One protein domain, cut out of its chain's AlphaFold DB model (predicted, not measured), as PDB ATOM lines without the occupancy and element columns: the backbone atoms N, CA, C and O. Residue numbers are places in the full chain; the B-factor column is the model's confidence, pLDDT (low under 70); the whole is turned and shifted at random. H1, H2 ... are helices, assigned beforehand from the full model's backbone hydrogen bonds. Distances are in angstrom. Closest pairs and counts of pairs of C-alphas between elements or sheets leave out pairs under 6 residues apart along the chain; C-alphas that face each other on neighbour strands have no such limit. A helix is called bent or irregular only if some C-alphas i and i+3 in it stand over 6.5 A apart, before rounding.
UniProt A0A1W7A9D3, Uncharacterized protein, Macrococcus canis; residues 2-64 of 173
ATOM      1  N   GLU A   2      80.360  20.731 -16.171       70.25
ATOM      2  CA  GLU A   2      81.034  22.039 -16.291       70.25
ATOM      3  C   GLU A   2      82.188  22.054 -17.314       70.25
ATOM      4  O   GLU A   2      82.234  22.921 -18.183       70.25
ATOM      5  N   TYR A   3      83.066  21.045 -17.307       79.69
ATOM      6  CA  TYR A   3      84.201  20.981 -18.245       79.69
ATOM      7  C   TYR A   3      83.791  20.841 -19.716       79.69
ATOM      8  O   TYR A   3      84.450  21.378 -20.602       79.69
ATOM      9  N   THR A   4      82.681  20.160 -19.995       81.50
ATOM     10  CA  THR A   4      82.150  20.007 -21.357       81.50
ATOM     11  C   THR A   4      81.626  21.327 -21.923       81.50
ATOM     12  O   THR A   4      81.835  21.609 -23.099       81.50
ATOM     13  N   ILE A   5      81.010  22.167 -21.083       82.62
ATOM     14  CA  ILE A   5      80.543  23.505 -21.477       82.62
ATOM     15  C   ILE A   5      81.743  24.427 -21.730       82.62
ATOM     16  O   ILE A   5      81.776  25.133 -22.737       82.62
ATOM     17  N   LEU A   6      82.767  24.362 -20.872       79.62
ATOM     18  CA  LEU A   6      84.001  25.134 -21.035       79.62
ATOM     19  C   LEU A   6      84.720  24.798 -22.355       79.62
ATOM     20  O   LEU A   6      85.112  25.700 -23.093       79.62
ATOM     21  N   ILE A   7      84.855  23.509 -22.684       90.06
ATOM     22  CA  ILE A   7      85.511  23.057 -23.924       90.06
ATOM     23  C   ILE A   7      84.738  23.526 -25.163       90.06
ATOM     24  O   ILE A   7      85.353  23.994 -26.121       90.06
ATOM     25  N   LEU A   8      83.402  23.459 -25.145       84.88
ATOM     26  CA  LEU A   8      82.567  23.961 -26.243       84.88
ATOM     27  C   LEU A   8      82.720  25.473 -26.436       84.88
ATOM     28  O   LEU A   8      82.810  25.941 -27.569       84.88
ATOM     29  N   PHE A   9      82.811  26.232 -25.345       81.31
ATOM     30  CA  PHE A   9      83.017  27.676 -25.406       81.31
ATOM     31  C   PHE A   9      84.401  28.042 -25.968       81.31
ATOM     32  O   PHE A   9      84.522  28.922 -26.823       81.31
ATOM     33  N   ILE A  10      85.451  27.323 -25.557       87.81
ATOM     34  CA  ILE A  10      86.807  27.493 -26.103       87.81
ATOM     35  C   ILE A  10      86.834  27.142 -27.598       87.81
ATOM     36  O   ILE A  10      87.371  27.896 -28.406       87.81
ATOM     37  N   ALA A  11      86.200  26.040 -28.004       86.94
ATOM     38  CA  ALA A  11      86.120  25.660 -29.412       86.94
ATOM     39  C   ALA A  11      85.373  26.713 -30.251       86.94
ATOM     40  O   ALA A  11      85.823  27.079 -31.338       86.94
ATOM     41  N   PHE A  12      84.266  27.250 -29.731       85.69
ATOM     42  CA  PHE A  12      83.475  28.282 -30.398       85.69
ATOM     43  C   PHE A  12      84.237  29.608 -30.538       85.69
ATOM     44  O   PHE A  12      84.228  30.223 -31.604       85.69
ATOM     45  N   THR A  13      84.960  30.026 -29.499       83.69
ATOM     46  CA  THR A  13      85.784  31.246 -29.544       83.69
ATOM     47  C   THR A  13      86.956  31.114 -30.517       83.69
ATOM     48  O   THR A  13      87.175  32.024 -31.315       83.69
ATOM     49  N   ILE A  14      87.650  29.969 -30.545       90.19
ATOM     50  CA  ILE A  14      88.695  29.689 -31.545       90.19
ATOM     51  C   ILE A  14      88.113  29.741 -32.964       90.19
ATOM     52  O   ILE A  14      88.730  30.317 -33.862       90.19
ATOM     53  N   LEU A  15      86.908  29.197 -33.170       88.56
ATOM     54  CA  LEU A  15      86.220  29.233 -34.459       88.56
ATOM     55  C   LEU A  15      85.916  30.677 -34.898       88.56
ATOM     56  O   LEU A  15      86.206  31.043 -36.038       88.56
ATOM     57  N   ILE A  16      85.392  31.513 -33.995       86.12
ATOM     58  CA  ILE A  16      85.128  32.935 -34.267       86.12
ATOM     59  C   ILE A  16      86.423  33.664 -34.628       86.12
ATOM     60  O   ILE A  16      86.459  34.377 -35.631       86.12
ATOM     61  N   ILE A  17      87.496  33.461 -33.859       83.81
ATOM     62  CA  ILE A  17      88.800  34.088 -34.116       83.81
ATOM     63  C   ILE A  17      89.347  33.648 -35.481       83.81
ATOM     64  O   ILE A  17      89.826  34.479 -36.254       83.81
ATOM     65  N   TYR A  18      89.234  32.366 -35.830       90.94
ATOM     66  CA  TYR A  18      89.654  31.858 -37.137       90.94
ATOM     67  C   TYR A  18      88.863  32.495 -38.291       90.94
ATOM     68  O   TYR A  18      89.449  32.944 -39.279       90.94
ATOM     69  N   PHE A  19      87.538  32.597 -38.175       83.50
ATOM     70  CA  PHE A  19      86.725  33.258 -39.198       83.50
ATOM     71  C   PHE A  19      87.018  34.756 -39.289       83.50
ATOM     72  O   PHE A  19      87.166  35.268 -40.399       83.50
ATOM     73  N   ALA A  20      87.167  35.444 -38.156       78.31
ATOM     74  CA  ALA A  20      87.496  36.864 -38.112       78.31
ATOM     75  C   ALA A  20      88.864  37.145 -38.751       78.31
ATOM     76  O   ALA A  20      88.975  38.031 -39.593       78.31
ATOM     77  N   THR A  21      89.890  36.353 -38.432       81.31
ATOM     78  CA  THR A  21      91.239  36.502 -39.009       81.31
ATOM     79  C   THR A  21      91.263  36.201 -40.505       81.31
ATOM     80  O   THR A  21      91.853  36.958 -41.274       81.31
ATOM     81  N   LYS A  22      90.563  35.157 -40.965       82.56
ATOM     82  CA  LYS A  22      90.451  34.833 -42.397       82.56
ATOM     83  C   LYS A  22      89.665  35.892 -43.171       82.56
ATOM     84  O   LYS A  22      90.022  36.221 -44.303       82.56
ATOM     85  N   PHE A  23      88.617  36.441 -42.563       78.62
ATOM     86  CA  PHE A  23      87.846  37.553 -43.108       78.62
ATOM     87  C   PHE A  23      88.703  38.819 -43.204       78.62
ATOM     88  O   PHE A  23      88.792  39.396 -44.285       78.62
ATOM     89  N   LEU A  24      89.431  39.178 -42.140       74.12
ATOM     90  CA  LEU A  24      90.383  40.293 -42.125       74.12
ATOM     91  C   LEU A  24      91.488  40.119 -43.168       74.12
ATOM     92  O   LEU A  24      91.778  41.059 -43.898       74.12
ATOM     93  N   HIS A  25      92.057  38.922 -43.316       75.44
ATOM     94  CA  HIS A  25      93.078  38.660 -44.329       75.44
ATOM     95  C   HIS A  25      92.525  38.803 -45.756       75.44
ATOM     96  O   HIS A  25      93.133  39.463 -46.601       75.44
ATOM     97  N   LYS A  26      91.329  38.257 -46.018       74.50
ATOM     98  CA  LYS A  26      90.630  38.408 -47.305       74.50
ATOM     99  C   LYS A  26      90.285  39.872 -47.602       74.50
ATOM    100  O   LYS A  26      90.302  40.271 -48.765       74.50
ATOM    101  N   ILE A  27      89.990  40.651 -46.565       64.12
ATOM    102  CA  ILE A  27      89.734  42.090 -46.647       64.12
ATOM    103  C   ILE A  27      91.020  42.856 -46.940       64.12
ATOM    104  O   ILE A  27      91.030  43.634 -47.880       64.12
ATOM    105  N   MET A  28      92.105  42.609 -46.203       65.44
ATOM    106  CA  MET A  28      93.392  43.290 -46.384       65.44
ATOM    107  C   MET A  28      94.017  43.033 -47.759       65.44
ATOM    108  O   MET A  28      94.711  43.891 -48.293       65.44
ATOM    109  N   ASN A  29      93.760  41.863 -48.352       68.69
ATOM    110  CA  ASN A  29      94.269  41.510 -49.680       68.69
ATOM    111  C   ASN A  29      93.517  42.218 -50.827       68.69
ATOM    112  O   ASN A  29      93.962  42.245 -51.973       68.69
ATOM    113  N   LYS A  30      92.358  42.809 -50.534       65.31
ATOM    114  CA  LYS A  30      91.557  43.598 -51.468       65.31
ATOM    115  C   LYS A  30      91.805  45.064 -51.094       65.31
ATOM    116  O   LYS A  30      91.533  45.433 -49.963       65.31
ATOM    117  N   ARG A  31      92.327  45.912 -51.995       65.25
ATOM    118  CA  ARG A  31      92.578  47.359 -51.747       65.25
ATOM    119  C   ARG A  31      91.276  48.167 -51.552       65.25
ATOM    120  O   ARG A  31      91.037  49.150 -52.244       65.25
ATOM    121  N   TYR A  32      90.385  47.718 -50.680       64.00
ATOM    122  CA  TYR A  32      89.253  48.501 -50.230       64.00
ATOM    123  C   TYR A  32      89.780  49.555 -49.274       64.00
ATOM    124  O   TYR A  32      90.525  49.243 -48.346       64.00
ATOM    125  N   ASP A  33      89.383  50.803 -49.507       72.81
ATOM    126  CA  ASP A  33      89.732  51.875 -48.598       72.81
ATOM    127  C   ASP A  33      89.253  51.520 -47.187       72.81
ATOM    128  O   ASP A  33      88.073  51.224 -46.979       72.81
ATOM    129  N   PHE A  34      90.169  51.557 -46.220       71.50
ATOM    130  CA  PHE A  34      89.911  51.216 -44.820       71.50
ATOM    131  C   PHE A  34      88.642  51.894 -44.276       71.50
ATOM    132  O   PHE A  34      87.849  51.255 -43.588       71.50
ATOM    133  N   TYR A  35      88.387  53.148 -44.678       75.12
ATOM    134  CA  TYR A  35      87.183  53.885 -44.293       75.12
ATOM    135  C   TYR A  35      85.888  53.233 -44.803       75.12
ATOM    136  O   TYR A  35      84.920  53.164 -44.057       75.12
ATOM    137  N   LYS A  36      85.853  52.689 -46.029       77.50
ATOM    138  CA  LYS A  36      84.660  52.007 -46.570       77.50
ATOM    139  C   LYS A  36      84.360  50.728 -45.798       77.50
ATOM    140  O   LYS A  36      83.204  50.441 -45.507       77.50
ATOM    141  N   MET A  37      85.399  49.973 -45.449       73.12
ATOM    142  CA  MET A  37      85.262  48.727 -44.691       73.12
ATOM    143  C   MET A  37      84.820  48.982 -43.254       73.12
ATOM    144  O   MET A  37      83.899  48.323 -42.772       73.12
ATOM    145  N   PHE A  38      85.439  49.963 -42.595       79.88
ATOM    146  CA  PHE A  38      85.053  50.388 -41.257       79.88
ATOM    147  C   PHE A  38      83.592  50.850 -41.231       79.88
ATOM    148  O   PHE A  38      82.827  50.377 -40.395       79.88
ATOM    149  N   SER A  39      83.165  51.660 -42.206       82.19
ATOM    150  CA  SER A  39      81.770  52.091 -42.327       82.19
ATOM    151  C   SER A  39      80.793  50.929 -42.512       82.19
ATOM    152  O   SER A  39      79.747  50.927 -41.874       82.19
ATOM    153  N   ILE A  40      81.113  49.916 -43.329       85.44
ATOM    154  CA  ILE A  40      80.234  48.746 -43.520       85.44
ATOM    155  C   ILE A  40      80.063  47.964 -42.215       85.44
ATOM    156  O   ILE A  40      78.943  47.589 -41.875       85.44
ATOM    157  N   VAL A  41      81.151  47.732 -41.474       84.94
ATOM    158  CA  VAL A  41      81.092  47.028 -40.181       84.94
ATOM    159  C   VAL A  41      80.282  47.834 -39.168       84.94
ATOM    160  O   VAL A  41      79.442  47.272 -38.470       84.94
ATOM    161  N   LEU A  42      80.484  49.151 -39.128       85.69
ATOM    162  CA  LEU A  42      79.752  50.043 -38.235       85.69
ATOM    163  C   LEU A  42      78.253  50.022 -38.565       85.69
ATOM    164  O   LEU A  42      77.437  49.793 -37.686       85.69
ATOM    165  N   ILE A  43      77.883  50.118 -39.842       90.88
ATOM    166  CA  ILE A  43      76.495  49.996 -40.307       90.88
ATOM    167  C   ILE A  43      75.894  48.631 -39.930       90.88
ATOM    168  O   ILE A  43      74.787  48.578 -39.397       90.88
ATOM    169  N   ALA A  44      76.620  47.534 -40.157       88.44
ATOM    170  CA  ALA A  44      76.140  46.178 -39.891       88.44
ATOM    171  C   ALA A  44      75.900  45.890 -38.401       88.44
ATOM    172  O   ALA A  44      75.078  45.036 -38.083       88.44
ATOM    173  N   VAL A  45      76.591  46.587 -37.495       88.94
ATOM    174  CA  VAL A  45      76.394  46.452 -36.041       88.94
ATOM    175  C   VAL A  45      75.381  47.471 -35.517       88.94
ATOM    176  O   VAL A  45      74.487  47.115 -34.749       88.94
ATOM    177  N   PHE A  46      75.480  48.732 -35.941       89.69
ATOM    178  CA  PHE A  46      74.642  49.808 -35.418       89.69
ATOM    179  C   PHE A  46      73.212  49.773 -35.956       89.69
ATOM    180  O   PHE A  46      72.301  50.063 -35.189       89.69
ATOM    181  N   ILE A  47      72.973  49.400 -37.222       91.19
ATOM    182  CA  ILE A  47      71.600  49.346 -37.755       91.19
ATOM    183  C   ILE A  47      70.744  48.316 -37.005       91.19
ATOM    184  O   ILE A  47      69.665  48.697 -36.558       91.19
ATOM    185  N   PRO A  48      71.176  47.053 -36.805       91.38
ATOM    186  CA  PRO A  48      70.380  46.091 -36.045       91.38
ATOM    187  C   PRO A  48      70.156  46.522 -34.597       91.38
ATOM    188  O   PRO A  48      69.053  46.369 -34.081       91.38
ATOM    189  N   LEU A  49      71.176  47.102 -33.954       89.06
ATOM    190  CA  LEU A  49      71.056  47.600 -32.586       89.06
ATOM    191  C   LEU A  49      70.043  48.750 -32.489       89.06
ATOM    192  O   LEU A  49      69.180  48.736 -31.616       89.06
ATOM    193  N   LEU A  50      70.106  49.719 -33.405       91.94
ATOM    194  CA  LEU A  50      69.142  50.817 -33.473       91.94
ATOM    195  C   LEU A  50      67.737  50.308 -33.794       91.94
ATOM    196  O   LEU A  50      66.786  50.736 -33.152       91.94
ATOM    197  N   ALA A  51      67.596  49.370 -34.731       91.00
ATOM    198  CA  ALA A  51      66.309  48.760 -35.053       91.00
ATOM    199  C   ALA A  51      65.707  48.039 -33.836       91.00
ATOM    200  O   ALA A  51      64.512  48.168 -33.573       91.00
ATOM    201  N   TYR A  52      66.530  47.340 -33.051       91.31
ATOM    202  CA  TYR A  52      66.098  46.702 -31.809       91.31
ATOM    203  C   TYR A  52      65.626  47.735 -30.773       91.31
ATOM    204  O   TYR A  52      64.507  47.636 -30.276       91.31
ATOM    205  N   LEU A  53      66.424  48.772 -30.505       88.94
ATOM    206  CA  LEU A  53      66.060  49.810 -29.536       88.94
ATOM    207  C   LEU A  53      64.791  50.563 -29.955       88.94
ATOM    208  O   LEU A  53      63.861  50.692 -29.162       88.94
ATOM    209  N   ILE A  54      64.711  50.986 -31.219       91.12
ATOM    210  CA  ILE A  54      63.549  51.702 -31.758       91.12
ATOM    211  C   ILE A  54      62.304  50.818 -31.721       91.12
ATOM    212  O   ILE A  54      61.245  51.293 -31.330       91.12
ATOM    213  N   SER A  55      62.405  49.540 -32.097       86.62
ATOM    214  CA  SER A  55      61.233  48.656 -32.084       86.62
ATOM    215  C   SER A  55      60.672  48.471 -30.674       86.62
ATOM    216  O   SER A  55      59.456  48.539 -30.506       86.62
ATOM    217  N   SER A  56      61.529  48.331 -29.658       84.88
ATOM    218  CA  SER A  56      61.078  48.256 -28.263       84.88
ATOM    219  C   SER A  56      60.370  49.535 -27.804       84.88
ATOM    220  O   SER A  56      59.292  49.463 -27.215       84.88
ATOM    221  N   GLU A  57      60.913  50.705 -28.149       86.81
ATOM    222  CA  GLU A  57      60.340  51.997 -27.769       86.81
ATOM    223  C   GLU A  57      59.004  52.255 -28.471       86.81
ATOM    224  O   GLU A  57      58.041  52.705 -27.856       86.81
ATOM    225  N   VAL A  58      58.911  51.901 -29.754       86.25
ATOM    226  CA  VAL A  58      57.685  52.026 -30.547       86.25
ATOM    227  C   VAL A  58      56.578  51.124 -29.993       86.25
ATOM    228  O   VAL A  58      55.440  51.569 -29.847       86.25
ATOM    229  N   ILE A  59      56.903  49.879 -29.632       84.38
ATOM    230  CA  ILE A  59      55.944  48.957 -29.009       84.38
ATOM    231  C   ILE A  59      55.470  49.512 -27.663       84.38
ATOM    232  O   ILE A  59      54.264  49.536 -27.408       84.38
ATOM    233  N   ASN A  60      56.389  50.001 -26.827       85.06
ATOM    234  CA  ASN A  60      56.046  50.604 -25.541       85.06
ATOM    235  C   ASN A  60      55.131  51.817 -25.720       85.06
ATOM    236  O   ASN A  60      54.089  51.891 -25.080       85.06
ATOM    237  N   TYR A  61      55.450  52.722 -26.642       83.94
ATOM    238  CA  TYR A  61      54.611  53.881 -26.932       83.94
ATOM    239  C   TYR A  61      53.181  53.490 -27.345       83.94
ATOM    240  O   TYR A  61      52.206  54.135 -26.949       83.94
ATOM    241  N   TRP A  62      53.016  52.411 -28.112       84.50
ATOM    242  CA  TRP A  62      51.694  51.982 -28.567       84.50
ATOM    243  C   TRP A  62      50.877  51.207 -27.538       84.50
ATOM    244  O   TRP A  62      49.652  51.211 -27.657       84.50
ATOM    245  N   SER A  63      51.522  50.575 -26.557       83.38
ATOM    246  CA  SER A  63      50.872  49.612 -25.654       83.38
ATOM    247  C   SER A  63      50.932  49.974 -24.171       83.38
ATOM    248  O   SER A  63      50.132  49.470 -23.390       83.38
ATOM    249  N   GLN A  64      51.850  50.850 -23.754       88.88
ATOM    250  CA  GLN A  64      51.965  51.254 -22.357       88.88
ATOM    251  C   GLN A  64      50.979  52.389 -22.045       88.88
ATOM    252  O   GLN A  64      50.940  53.400 -22.763       88.88
TER     253      GLN A  64
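AT A GLANCE: This is residues 2 to 64 of the 173 residues of an uncharacterized protein of Macrococcus canis (UniProt A0A1W7A9D3). Two long helices, H2 and H1, form an open V, meeting near the turn that joins them and spreading apart toward the two ends of the printed part. The longer arm, H2, has a slight kink, and no further part fills the opening between the arms. The printed part has 63 residues with two named helices, H1 then H2, and no named strand; the class is all helix. The whole is extended, with a radius of gyration of the C-alphas of 18.3 A, and flat, spanning 48 by 45 by 9 A.

HOW THE PARTS SIT: H2, residues 34 to 63, has a kink of 25 degrees near residue 46. It is neither bent nor irregular, but only just: C-alphas 45 and 48 are 6.0 A apart. H1, residues 2 to 28, is joined to H2 by a tight link of five residues. H1 and H2 are apart, but only just, with their closest C-alphas 8.2 A from each other. Residues 2 to 26 of H1 stand free, and so do residues 29 to 36, of which 34 to 36 belong to H2, and residues 38 to 64, of which 38 to 63 belong to H2. In H1 every O i to N i+4 pair is within hydrogen-bond range; in H2 25 of 26 are.

IN THESE COORDINATES: H2 runs 43.5 A from C-alpha 34 at (89.911, 51.216, -44.820) to C-alpha 63 at (50.872, 49.612, -25.654). H1 is 38.9 A long from its first to its last C-alpha and begins with C-alpha 2 at (81.034, 22.039, -16.291).

THE WHOLE: The two C-alphas farthest apart, those of Asn 29 and Gln 64, are 51.3 A apart. The printed part has no cut, and no link is long. The mean pLDDT of the printed part is 82.2, and residues 27 to 32 are under 70.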